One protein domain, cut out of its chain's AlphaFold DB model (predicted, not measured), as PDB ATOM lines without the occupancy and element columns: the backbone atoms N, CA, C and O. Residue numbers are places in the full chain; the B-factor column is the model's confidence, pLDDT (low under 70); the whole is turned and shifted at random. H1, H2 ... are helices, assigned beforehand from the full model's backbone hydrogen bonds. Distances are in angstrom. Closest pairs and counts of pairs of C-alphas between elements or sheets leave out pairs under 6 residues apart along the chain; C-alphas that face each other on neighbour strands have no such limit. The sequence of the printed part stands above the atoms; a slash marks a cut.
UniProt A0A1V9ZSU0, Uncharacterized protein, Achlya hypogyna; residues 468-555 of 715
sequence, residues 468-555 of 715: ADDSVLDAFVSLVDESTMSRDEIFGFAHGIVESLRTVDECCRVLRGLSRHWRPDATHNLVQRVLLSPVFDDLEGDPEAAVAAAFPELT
ATOM      1  N   ALA A 468     194.894 160.252 207.504       86.50
ATOM      2  CA  ALA A 468     194.202 158.986 207.748       86.50
ATOM      3  C   ALA A 468     194.963 157.998 208.670       86.50
ATOM      4  O   ALA A 468     194.415 156.945 208.986       86.50
ATOM      5  N   ASP A 469     196.205 158.291 209.071       87.81
ATOM      6  CA  ASP A 469     196.980 157.484 210.027       87.81
ATOM      7  C   ASP A 469     196.751 158.004 211.457       87.81
ATOM      8  O   ASP A 469     197.250 159.069 211.830       87.81
ATOM      9  N   ASP A 470     196.022 157.239 212.275       86.94
ATOM     10  CA  ASP A 470     195.734 157.595 213.672       86.94
ATOM     11  C   ASP A 470     197.010 157.851 214.499       86.94
ATOM     12  O   ASP A 470     196.983 158.661 215.422       86.94
ATOM     13  N   SER A 471     198.160 157.253 214.149       88.81
ATOM     14  CA  SER A 471     199.430 157.512 214.847       88.81
ATOM     15  C   SER A 471     200.011 158.904 214.564       88.81
ATOM     16  O   SER A 471     200.792 159.427 215.361       88.81
ATOM     17  N   VAL A 472     199.615 159.540 213.454       89.38
ATOM     18  CA  VAL A 472     199.908 160.954 213.166       89.38
ATOM     19  C   VAL A 472     199.001 161.852 214.005       89.38
ATOM     20  O   VAL A 472     199.488 162.803 214.614       89.38
ATOM     21  N   LEU A 473     197.710 161.518 214.105       89.44
ATOM     22  CA  LEU A 473     196.743 162.256 214.925       89.44
ATOM     23  C   LEU A 473     197.065 162.165 216.427       89.44
ATOM     24  O   LEU A 473     196.984 163.173 217.125       89.44
ATOM     25  N   ASP A 474     197.512 161.005 216.915       88.81
ATOM     26  CA  ASP A 474     198.026 160.821 218.281       88.81
ATOM     27  C   ASP A 474     199.263 161.698 218.551       88.81
ATOM     28  O   ASP A 474     199.394 162.269 219.633       88.81
ATOM     29  N   ALA A 475     200.155 161.863 217.566       88.31
ATOM     30  CA  ALA A 475     201.312 162.752 217.687       88.31
ATOM     31  C   ALA A 475     200.925 164.245 217.658       88.31
ATOM     32  O   ALA A 475     201.615 165.065 218.270       88.31
ATOM     33  N   PHE A 476     199.817 164.606 216.996       88.62
ATOM     34  CA  PHE A 476     199.300 165.980 216.960       88.62
ATOM     35  C   PHE A 476     198.809 166.460 218.339       88.62
ATOM     36  O   PHE A 476     198.948 167.643 218.646       88.62
ATOM     37  N   VAL A 477     198.332 165.550 219.202       86.50
ATOM     38  CA  VAL A 477     197.864 165.853 220.574       86.50
ATOM     39  C   VAL A 477     198.918 166.614 221.394       86.50
ATOM     40  O   VAL A 477     198.566 167.451 222.219       86.50
ATOM     41  N   SER A 478     200.210 166.342 221.173       82.69
ATOM     42  CA  SER A 478     201.329 166.946 221.918       82.69
ATOM     43  C   SER A 478     201.961 168.183 221.263       82.69
ATOM     44  O   SER A 478     203.033 168.612 221.694       82.69
ATOM     45  N   LEU A 479     201.362 168.733 220.201       84.88
ATOM     46  CA  LEU A 479     201.920 169.884 219.472       84.88
ATOM     47  C   LEU A 479     201.367 171.234 219.936       84.88
ATOM     48  O   LEU A 479     202.009 172.256 219.697       84.88
ATOM     49  N   VAL A 480     200.185 171.243 220.560       85.25
ATOM     50  CA  VAL A 480     199.453 172.456 220.941       85.25
ATOM     51  C   VAL A 480     198.854 172.279 222.335       85.25
ATOM     52  O   VAL A 480     198.185 171.284 222.605       85.25
ATOM     53  N   ASP A 481     199.074 173.257 223.211       84.94
ATOM     54  CA  ASP A 481     198.686 173.221 224.623       84.94
ATOM     55  C   ASP A 481     197.935 174.510 225.003       84.94
ATOM     56  O   ASP A 481     198.465 175.618 224.886       84.94
ATOM     57  N   GLU A 482     196.693 174.345 225.479       81.81
ATOM     58  CA  GLU A 482     195.783 175.421 225.911       81.81
ATOM     59  C   GLU A 482     196.381 176.301 227.032       81.81
ATOM     60  O   GLU A 482     195.944 177.433 227.234       81.81
ATOM     61  N   SER A 483     197.359 175.783 227.787       81.56
ATOM     62  CA  SER A 483     197.950 176.447 228.955       81.56
ATOM     63  C   SER A 483     199.214 177.262 228.662       81.56
ATOM     64  O   SER A 483     199.541 178.156 229.447       81.56
ATOM     65  N   THR A 484     199.906 177.007 227.544       84.12
ATOM     66  CA  THR A 484     201.160 177.699 227.181       84.12
ATOM     67  C   THR A 484     201.065 178.567 225.927       84.12
ATOM     68  O   THR A 484     201.909 179.446 225.753       84.12
ATOM     69  N   MET A 485     200.048 178.377 225.081       86.69
ATOM     70  CA  MET A 485     199.885 179.091 223.807       86.69
ATOM     71  C   MET A 485     198.665 180.021 223.826       86.69
ATOM     72  O   MET A 485     197.624 179.688 224.394       86.69
ATOM     73  N   SER A 486     198.749 181.189 223.181       88.69
ATOM     74  CA  SER A 486     197.586 182.076 223.047       88.69
ATOM     75  C   SER A 486     196.563 181.535 222.039       88.69
ATOM     76  O   SER A 486     196.892 180.786 221.120       88.69
ATOM     77  N   ARG A 487     195.299 181.963 222.160       86.94
ATOM     78  CA  ARG A 487     194.211 181.552 221.248       86.94
ATOM     79  C   ARG A 487     194.483 181.902 219.782       86.94
ATOM     80  O   ARG A 487     193.983 181.212 218.898       86.94
ATOM     81  N   ASP A 488     195.252 182.955 219.525       89.38
ATOM     82  CA  ASP A 488     195.617 183.398 218.179       89.38
ATOM     83  C   ASP A 488     196.789 182.595 217.602       89.38
ATOM     84  O   ASP A 488     196.757 182.246 216.425       89.38
ATOM     85  N   GLU A 489     197.766 182.202 218.426       89.75
ATOM     86  CA  GLU A 489     198.823 181.260 218.026       89.75
ATOM     87  C   GLU A 489     198.258 179.857 217.771       89.75
ATOM     88  O   GLU A 489     198.603 179.230 216.771       89.75
ATOM     89  N   ILE A 490     197.348 179.390 218.633       90.69
ATOM     90  CA  ILE A 490     196.610 178.130 218.472       90.69
ATOM     91  C   ILE A 490     195.815 178.136 217.160       90.69
ATOM     92  O   ILE A 490     195.899 177.191 216.373       90.69
ATOM     93  N   PHE A 491     195.064 179.212 216.902       91.31
ATOM     94  CA  PHE A 491     194.301 179.358 215.666       91.31
ATOM     95  C   PHE A 491     195.215 179.431 214.438       91.31
ATOM     96  O   PHE A 491     194.978 178.707 213.480       91.31
ATOM     97  N   GLY A 492     196.284 180.234 214.468       89.81
ATOM     98  CA  GLY A 492     197.241 180.343 213.362       89.81
ATOM     99  C   GLY A 492     197.980 179.032 213.067       89.81
ATOM    100  O   GLY A 492     198.217 178.708 211.902       89.81
ATOM    101  N   PHE A 493     198.286 178.241 214.100       91.94
ATOM    102  CA  PHE A 493     198.846 176.897 213.954       91.94
ATOM    103  C   PHE A 493     197.871 175.960 213.231       91.94
ATOM    104  O   PHE A 493     198.230 175.361 212.218       91.94
ATOM    105  N   ALA A 494     196.629 175.866 213.723       91.69
ATOM    106  CA  ALA A 494     195.603 175.009 213.135       91.69
ATOM    107  C   ALA A 494     195.239 175.451 211.708       91.69
ATOM    108  O   ALA A 494     195.214 174.626 210.802       91.69
ATOM    109  N   HIS A 495     195.037 176.752 211.487       91.25
ATOM    110  CA  HIS A 495     194.708 177.345 210.189       91.25
ATOM    111  C   HIS A 495     195.755 177.020 209.120       91.25
ATOM    112  O   HIS A 495     195.394 176.625 208.015       91.25
ATOM    113  N   GLY A 496     197.047 177.148 209.443       89.62
ATOM    114  CA  GLY A 496     198.121 176.810 208.506       89.62
ATOM    115  C   GLY A 496     198.097 175.340 208.084       89.62
ATOM    116  O   GLY A 496     198.394 175.034 206.932       89.62
ATOM    117  N   ILE A 497     197.702 174.428 208.981       91.81
ATOM    118  CA  ILE A 497     197.515 173.009 208.646       91.81
ATOM    119  C   ILE A 497     196.246 172.823 207.803       91.81
ATOM    120  O   ILE A 497     196.308 172.143 206.785       91.81
ATOM    121  N   VAL A 498     195.127 173.455 208.167       91.75
ATOM    122  CA  VAL A 498     193.850 173.350 207.432       91.75
ATOM    123  C   VAL A 498     193.973 173.830 205.976       91.75
ATOM    124  O   VAL A 498     193.417 173.185 205.096       91.75
ATOM    125  N   GLU A 499     194.792 174.851 205.696       91.69
ATOM    126  CA  GLU A 499     195.109 175.330 204.331       91.69
ATOM    127  C   GLU A 499     195.793 174.269 203.433       91.69
ATOM    128  O   GLU A 499     195.805 174.410 202.212       91.69
ATOM    129  N   SER A 500     196.332 173.185 204.012       90.00
ATOM    130  CA  SER A 500     196.935 172.056 203.272       90.00
ATOM    131  C   SER A 500     196.025 170.836 203.085       90.00
ATOM    132  O   SER A 500     196.422 169.875 202.421       90.00
ATOM    133  N   LEU A 501     194.826 170.841 203.676       91.44
ATOM    134  CA  LEU A 501     193.897 169.709 203.634       91.44
ATOM    135  C   LEU A 501     193.037 169.742 202.367       91.44
ATOM    136  O   LEU A 501     192.890 170.780 201.725       91.44
ATOM    137  N   ARG A 502     192.489 168.585 201.982       89.25
ATOM    138  CA  ARG A 502     191.666 168.447 200.768       89.25
ATOM    139  C   ARG A 502     190.182 168.366 201.122       89.25
ATOM    140  O   ARG A 502     189.348 168.894 200.394       89.25
ATOM    141  N   THR A 503     189.861 167.748 202.258       90.25
ATOM    142  CA  THR A 503     188.481 167.465 202.670       90.25
ATOM    143  C   THR A 503     188.115 168.011 204.049       90.25
ATOM    144  O   THR A 503     188.950 168.175 204.946       90.25
ATOM    145  N   VAL A 504     186.814 168.218 204.248       88.88
ATOM    146  CA  VAL A 504     186.222 168.592 205.539       88.88
ATOM    147  C   VAL A 504     186.467 167.521 206.616       88.88
ATOM    148  O   VAL A 504     186.739 167.870 207.766       88.88
ATOM    149  N   ASP A 505     186.418 166.228 206.273       89.38
ATOM    150  CA  ASP A 505     186.661 165.138 207.236       89.38
ATOM    151  C   ASP A 505     188.119 165.122 207.727       89.38
ATOM    152  O   ASP A 505     188.363 164.994 208.927       89.38
ATOM    153  N   GLU A 506     189.101 165.354 206.849       91.06
ATOM    154  CA  GLU A 506     190.502 165.541 207.259       91.06
ATOM    155  C   GLU A 506     190.658 166.727 208.217       91.06
ATOM    156  O   GLU A 506     191.323 166.598 209.247       91.06
ATOM    157  N   CYS A 507     190.007 167.862 207.930       91.50
ATOM    158  CA  CYS A 507     189.997 169.024 208.822       91.50
ATOM    159  C   CYS A 507     189.410 168.670 210.193       91.50
ATOM    160  O   CYS A 507     190.021 168.932 211.231       91.50
ATOM    161  N   CYS A 508     188.263 167.995 210.210       90.81
ATOM    162  CA  CYS A 508     187.617 167.540 211.431       90.81
ATOM    163  C   CYS A 508     188.492 166.568 212.244       90.81
ATOM    164  O   CYS A 508     188.578 166.701 213.468       90.81
ATOM    165  N   ARG A 509     189.195 165.633 211.588       91.25
ATOM    166  CA  ARG A 509     190.160 164.719 212.227       91.25
ATOM    167  C   ARG A 509     191.353 165.461 212.824       91.25
ATOM    168  O   ARG A 509     191.703 165.191 213.972       91.25
ATOM    169  N   VAL A 510     191.949 166.404 212.088       90.94
ATOM    170  CA  VAL A 510     193.071 167.228 212.574       90.94
ATOM    171  C   VAL A 510     192.653 168.039 213.797       90.94
ATOM    172  O   VAL A 510     193.328 167.971 214.824       90.94
ATOM    173  N   LEU A 511     191.520 168.745 213.733       91.81
ATOM    174  CA  LEU A 511     191.004 169.528 214.857       91.81
ATOM    175  C   LEU A 511     190.732 168.640 216.080       91.81
ATOM    176  O   LEU A 511     191.181 168.971 217.174       91.81
ATOM    177  N   ARG A 512     190.085 167.479 215.890       90.06
ATOM    178  CA  ARG A 512     189.814 166.493 216.953       90.06
ATOM    179  C   ARG A 512     191.103 165.925 217.560       90.06
ATOM    180  O   ARG A 512     191.131 165.660 218.759       90.06
ATOM    181  N   GLY A 513     192.157 165.737 216.761       88.69
ATOM    182  CA  GLY A 513     193.481 165.315 217.227       88.69
ATOM    183  C   GLY A 513     194.145 166.376 218.106       88.69
ATOM    184  O   GLY A 513     194.510 166.090 219.245       88.69
ATOM    185  N   LEU A 514     194.221 167.618 217.617       89.06
ATOM    186  CA  LEU A 514     194.788 168.754 218.355       89.06
ATOM    187  C   LEU A 514     194.034 169.019 219.672       89.06
ATOM    188  O   LEU A 514     194.652 169.181 220.721       89.06
ATOM    189  N   SER A 515     192.698 169.000 219.645       90.38
ATOM    190  CA  SER A 515     191.851 169.346 220.793       90.38
ATOM    191  C   SER A 515     191.522 168.176 221.730       90.38
ATOM    192  O   SER A 515     190.685 168.329 222.622       90.38
ATOM    193  N   ARG A 516     192.099 166.982 221.526       87.38
ATOM    194  CA  ARG A 516     191.631 165.723 222.148       87.38
ATOM    195  C   ARG A 516     191.599 165.727 223.680       87.38
ATOM    196  O   ARG A 516     190.864 164.950 224.282       87.38
ATOM    197  N   HIS A 517     192.427 166.562 224.300       86.69
ATOM    198  CA  HIS A 517     192.588 166.667 225.749       86.69
ATOM    199  C   HIS A 517     192.015 167.973 226.334       86.69
ATOM    200  O   HIS A 517     192.206 168.249 227.517       86.69
ATOM    201  N   TRP A 518     191.345 168.793 225.515       90.31
ATOM    202  CA  TRP A 518     190.856 170.116 225.905       90.31
ATOM    203  C   TRP A 518     189.434 170.073 226.462       90.31
ATOM    204  O   TRP A 518     188.695 169.099 226.320       90.31
ATOM    205  N   ARG A 519     189.032 171.173 227.099       86.75
ATOM    206  CA  ARG A 519     187.651 171.371 227.551       86.75
ATOM    207  C   ARG A 519     186.744 171.657 226.348       86.75
ATOM    208  O   ARG A 519     187.189 172.360 225.438       86.75
ATOM    209  N   PRO A 520     185.472 171.212 226.351       85.94
ATOM    210  CA  PRO A 520     184.564 171.416 225.221       85.94
ATOM    211  C   PRO A 520     184.414 172.896 224.852       85.94
ATOM    212  O   PRO A 520     184.395 173.212 223.671       85.94
ATOM    213  N   ASP A 521     184.432 173.815 225.826       86.81
ATOM    214  CA  ASP A 521     184.415 175.264 225.568       86.81
ATOM    215  C   ASP A 521     185.620 175.730 224.728       86.81
ATOM    216  O   ASP A 521     185.477 176.564 223.832       86.81
ATOM    217  N   ALA A 522     186.823 175.213 225.000       85.88
ATOM    218  CA  ALA A 522     188.039 175.579 224.274       85.88
ATOM    219  C   ALA A 522     188.024 174.992 222.856       85.88
ATOM    220  O   ALA A 522     188.286 175.711 221.890       85.88
ATOM    221  N   THR A 523     187.619 173.725 222.725       88.94
ATOM    222  CA  THR A 523     187.401 173.068 221.430       88.94
ATOM    223  C   THR A 523     186.347 173.799 220.602       88.94
ATOM    224  O   THR A 523     186.594 174.073 219.432       88.94
ATOM    225  N   HIS A 524     185.223 174.205 221.201       90.06
ATOM    226  CA  HIS A 524     184.187 175.001 220.539       90.06
ATOM    227  C   HIS A 524     184.759 176.300 219.981       90.06
ATOM    228  O   HIS A 524     184.517 176.619 218.825       90.06
ATOM    229  N   ASN A 525     185.533 177.049 220.773       89.12
ATOM    230  CA  ASN A 525     186.117 178.311 220.317       89.12
ATOM    231  C   ASN A 525     187.121 178.113 219.164       89.12
ATOM    232  O   ASN A 525     187.162 178.950 218.264       89.12
ATOM    233  N   LEU A 526     187.903 177.024 219.155       90.75
ATOM    234  CA  LEU A 526     188.796 176.713 218.033       90.75
ATOM    235  C   LEU A 526     188.011 176.285 216.786       90.75
ATOM    236  O   LEU A 526     188.196 176.885 215.730       90.75
ATOM    237  N   VAL A 527     187.131 175.284 216.910       90.69
ATOM    238  CA  VAL A 527     186.328 174.763 215.792       90.69
ATOM    239  C   VAL A 527     185.509 175.896 215.180       90.69
ATOM    240  O   VAL A 527     185.673 176.171 213.999       90.69
ATOM    241  N   GLN A 528     184.749 176.645 215.984       91.19
ATOM    242  CA  GLN A 528     183.954 177.792 215.537       91.19
ATOM    243  C   GLN A 528     184.768 178.813 214.731       91.19
ATOM    244  O   GLN A 528     184.314 179.298 213.697       91.19
ATOM    245  N   ARG A 529     185.986 179.136 215.179       90.81
ATOM    246  CA  ARG A 529     186.853 180.107 214.499       90.81
ATOM    247  C   ARG A 529     187.449 179.561 213.197       90.81
ATOM    248  O   ARG A 529     187.750 180.345 212.305       90.81
ATOM    249  N   VAL A 530     187.617 178.242 213.082       90.06
ATOM    250  CA  VAL A 530     188.045 177.578 211.841       90.06
ATOM    251  C   VAL A 530     186.883 177.439 210.855       90.06
ATOM    252  O   VAL A 530     187.088 177.735 209.686       90.06
ATOM    253  N   LEU A 531     185.668 177.104 211.311       88.44
ATOM    254  CA  LEU A 531     184.458 177.085 210.469       88.44
ATOM    255  C   LEU A 531     184.152 178.463 209.864       88.44
ATOM    256  O   LEU A 531     183.733 178.549 208.719       88.44
ATOM    257  N   LEU A 532     184.402 179.539 210.618       88.25
ATOM    258  CA  LEU A 532     184.270 180.928 210.160       88.25
ATOM    259  C   LEU A 532     185.508 181.448 209.390       88.25
ATOM    260  O   LEU A 532     185.597 182.647 209.119       88.25
ATOM    261  N   SER A 533     186.483 180.592 209.059       88.12
ATOM    262  CA  SER A 533     187.620 180.968 208.207       88.12
ATOM    263  C   SER A 533     187.298 180.708 206.732       88.12
ATOM    264  O   SER A 533     186.877 179.599 206.409       88.12
ATOM    265  N   PRO A 534     187.602 181.634 205.800       84.56
ATOM    266  CA  PRO A 534     187.374 181.417 204.367       84.56
ATOM    267  C   PRO A 534     188.162 180.230 203.783       84.56
ATOM    268  O   PRO A 534     187.831 179.755 202.706       84.56
ATOM    269  N   VAL A 535     189.193 179.733 204.479       84.00
ATOM    270  CA  VAL A 535     189.930 178.518 204.079       84.00
ATOM    271  C   VAL A 535     189.092 177.246 204.273       84.00
ATOM    272  O   VAL A 535     189.321 176.257 203.588       84.00
ATOM    273  N   PHE A 536     188.097 177.261 205.165       84.50
ATOM    274  CA  PHE A 536     187.195 176.127 205.368       84.50
ATOM    275  C   PHE A 536     186.148 175.997 204.244       84.50
ATOM    276  O   PHE A 536     185.675 174.896 203.972       84.50
ATOM    277  N   ASP A 537     185.838 177.087 203.533       83.31
ATOM    278  CA  ASP A 537     184.947 177.066 202.364       83.31
ATOM    279  C   ASP A 537     185.597 176.476 201.101       83.31
ATOM    280  O   ASP A 537     184.884 175.984 200.229       83.31
ATOM    281  N   ASP A 538     186.932 176.471 201.013       85.56
ATOM    282  CA  ASP A 538     187.684 175.833 199.920       85.56
ATOM    283  C   ASP A 538     187.810 174.290 200.088       85.56
ATOM    284  O   ASP A 538     188.366 173.628 199.210       85.56
ATOM    285  N   LEU A 539     187.310 173.696 201.188       86.12
ATOM    286  CA  LEU A 539     187.400 172.252 201.472       86.12
ATOM    287  C   LEU A 539     186.253 171.432 200.856       86.12
ATOM    288  O   LEU A 539     185.079 171.793 200.952       86.12
ATOM    289  N   GLU A 540     186.576 170.251 200.323       85.00
ATOM    290  CA  GLU A 540     185.581 169.332 199.758       85.00
ATOM    291  C   GLU A 540     184.816 168.558 200.852       85.00
ATOM    292  O   GLU A 540     185.411 167.880 201.699       85.00
ATOM    293  N   GLY A 541     183.480 168.623 200.821       83.75
ATOM    294  CA  GLY A 541     182.588 167.829 201.674       83.75
ATOM    295  C   GLY A 541     181.395 168.599 202.253       83.75
ATOM    296  O   GLY A 541     181.272 169.814 202.101       83.75
ATOM    297  N   ASP A 542     180.521 167.863 202.939       81.75
ATOM    298  CA  ASP A 542     179.429 168.412 203.750       81.75
ATOM    299  C   ASP A 542     179.991 168.895 205.107       81.75
ATOM    300  O   ASP A 542     180.512 168.070 205.869       81.75
ATOM    301  N   PRO A 543     179.921 170.206 205.420       82.31
ATOM    302  CA  PRO A 543     180.423 170.754 206.671       82.31
ATOM    303  C   PRO A 543     179.594 170.308 207.873       82.31
ATOM    304  O   PRO A 543     180.169 170.001 208.914       82.31
ATOM    305  N   GLU A 544     178.269 170.238 207.755       82.38
ATOM    306  CA  GLU A 544     177.393 169.981 208.893       82.38
ATOM    307  C   GLU A 544     177.459 168.515 209.308       82.38
ATOM    308  O   GLU A 544     177.700 168.216 210.481       82.38
ATOM    309  N   ALA A 545     177.337 167.589 208.352       84.19
ATOM    310  CA  ALA A 545     177.400 166.159 208.643       84.19
ATOM    311  C   ALA A 545     178.774 165.740 209.191       84.19
ATOM    312  O   ALA A 545     178.847 164.986 210.169       84.19
ATOM    313  N   ALA A 546     179.867 166.244 208.605       84.94
ATOM    314  CA  ALA A 546     181.217 165.925 209.062       84.94
ATOM    315  C   ALA A 546     181.504 166.514 210.451       84.94
ATOM    316  O   ALA A 546     181.981 165.796 211.331       84.94
ATOM    317  N   VAL A 547     181.161 167.786 210.694       84.69
ATOM    318  CA  VAL A 547     181.381 168.439 211.994       84.69
ATOM    319  C   VAL A 547     180.501 167.823 213.083       84.69
ATOM    320  O   VAL A 547     180.999 167.573 214.181       84.69
ATOM    321  N   ALA A 548     179.239 167.488 212.798       84.31
ATOM    322  CA  ALA A 548     178.357 166.814 213.754       84.31
ATOM    323  C   ALA A 548     178.849 165.398 214.114       84.31
ATOM    324  O   ALA A 548     178.795 165.000 215.280       84.31
ATOM    325  N   ALA A 549     179.389 164.644 213.149       86.19
ATOM    326  CA  ALA A 549     180.018 163.344 213.399       86.19
ATOM    327  C   ALA A 549     181.379 163.462 214.121       86.19
ATOM    328  O   ALA A 549     181.780 162.571 214.883       86.19
ATOM    329  N   ALA A 550     182.100 164.563 213.904       83.75
ATOM    330  CA  ALA A 550     183.388 164.844 214.527       83.75
ATOM    331  C   ALA A 550     183.263 165.350 215.974       83.75
ATOM    332  O   ALA A 550     184.053 164.957 216.841       83.75
ATOM    333  N   PHE A 551     182.246 166.159 216.257       85.62
ATOM    334  CA  PHE A 551     182.072 166.864 217.522       85.62
ATOM    335  C   PHE A 551     180.619 166.801 218.039       85.62
ATOM    336  O   PHE A 551     180.011 167.842 218.279       85.62
ATOM    337  N   PRO A 552     180.057 165.602 218.299       81.75
ATOM    338  CA  PRO A 552     178.671 165.449 218.770       81.75
ATOM    339  C   PRO A 552     178.406 166.068 220.157       81.75
ATOM    340  O   PRO A 552     177.257 166.202 220.570       81.75
ATOM    341  N   GLU A 553     179.459 166.444 220.887       80.56
ATOM    342  CA  GLU A 553     179.386 167.160 222.168       80.56
ATOM    343  C   GLU A 553     179.265 168.690 221.997       80.56
ATOM    344  O   GLU A 553     178.885 169.385 222.939       80.56
ATOM    345  N   LEU A 554     179.559 169.232 220.806       80.00
ATOM    346  CA  LEU A 554     179.523 170.668 220.511       80.00
ATOM    347  C   LEU A 554     178.162 171.091 219.946       80.00
ATOM    348  O   LEU A 554     177.972 171.260 218.744       80.00
ATOM    349  N   THR A 555     177.193 171.290 220.836       71.00
ATOM    350  CA  THR A 555     175.885 171.832 220.449       71.00
ATOM    351  C   THR A 555     175.986 173.311 220.067       71.00
ATOM    352  O   THR A 555     176.469 174.098 220.881       71.00
TER     353      THR A 555
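Overview. This is residues 468 to 555 of the 715 residues of an uncharacterized protein of Achlya hypogyna (UniProt A0A1V9ZSU0). A small globule of crossed helices is built round H3, with H1 packed on one side of H3 and H6 on another. H2 and H4, crossed and touching, make a second layer next to H3, and the short H5 lies near the last residue of H2 and the first of H3. The printed part has 88 residues with six named helices in the order H1 H2 H3 H4 H5 H6 and no named strand, and its class is all helix. It is compact, with a radius of gyration of the C-alphas of 11.9 A, and rounded, spanning 33 by 27 by 23 A.

Along the chain. H1, residues 470 to 476, begins with C-alpha 470 at (195.734, 157.595, 213.672) and is 9.7 A long. H2, residues 487 to 498, measures 16.1 A from first to last C-alpha. H3, residues 504 to 514, measures 15.4 A and begins with C-alpha 504 at (186.222, 168.592, 205.539). H4, residues 520 to 531, measures 15.8 A. H5, residues 534 to 537, measures 5.4 A. H6, residues 543 to 550, measures 10.3 A and ends with C-alpha 550 at (183.388, 164.844, 214.527).

Arrangement. H1 touches H3 at a steep tilt of 57 degrees, the same way; their closest C-alphas, of Leu 473 and Gly 513, are 5.0 A apart. H3 also touches H6, the same way at a steep tilt of 39 degrees, closest at the C-alphas of Asp 505 and Ala 546, 5.8 A. H2 is close to H3 but not clearly touching, with the C-alphas of Val 498 and Cys 507 closest at 6.0 A. H4 touches H2 with residues 526 to 530 alone, at a steep tilt of 52 degrees, and the closest C-alphas, of Phe 491 and Leu 526, are 6.6 A apart. H3 and H4 are close but not clearly touching, closest at the C-alphas of Leu 511 and Val 527, 7.1 A. H2, with residues 495 to 498 alone, only just touches H5, with 3 pairs of C-alphas within 8 A; the closest are those of Val 498 and Val 535, 7.3 A. H4 and H6 are only just apart, at 8.4 A. In H1, H2, H3, H4 and H6 every O i to N i+4 pair is within hydrogen-bond range; H5 is too short for such a pair.

Size, cuts and confidence. The two C-alphas farthest apart, of Thr 484 and Asp 542, are 33.3 A apart. The printed part has no cut. The link from H1 to H2, 10 residues, is short but not tight; the other links are tight, and none is long. The mean pLDDT of the printed part is 87.4, and no printed residue is under 70.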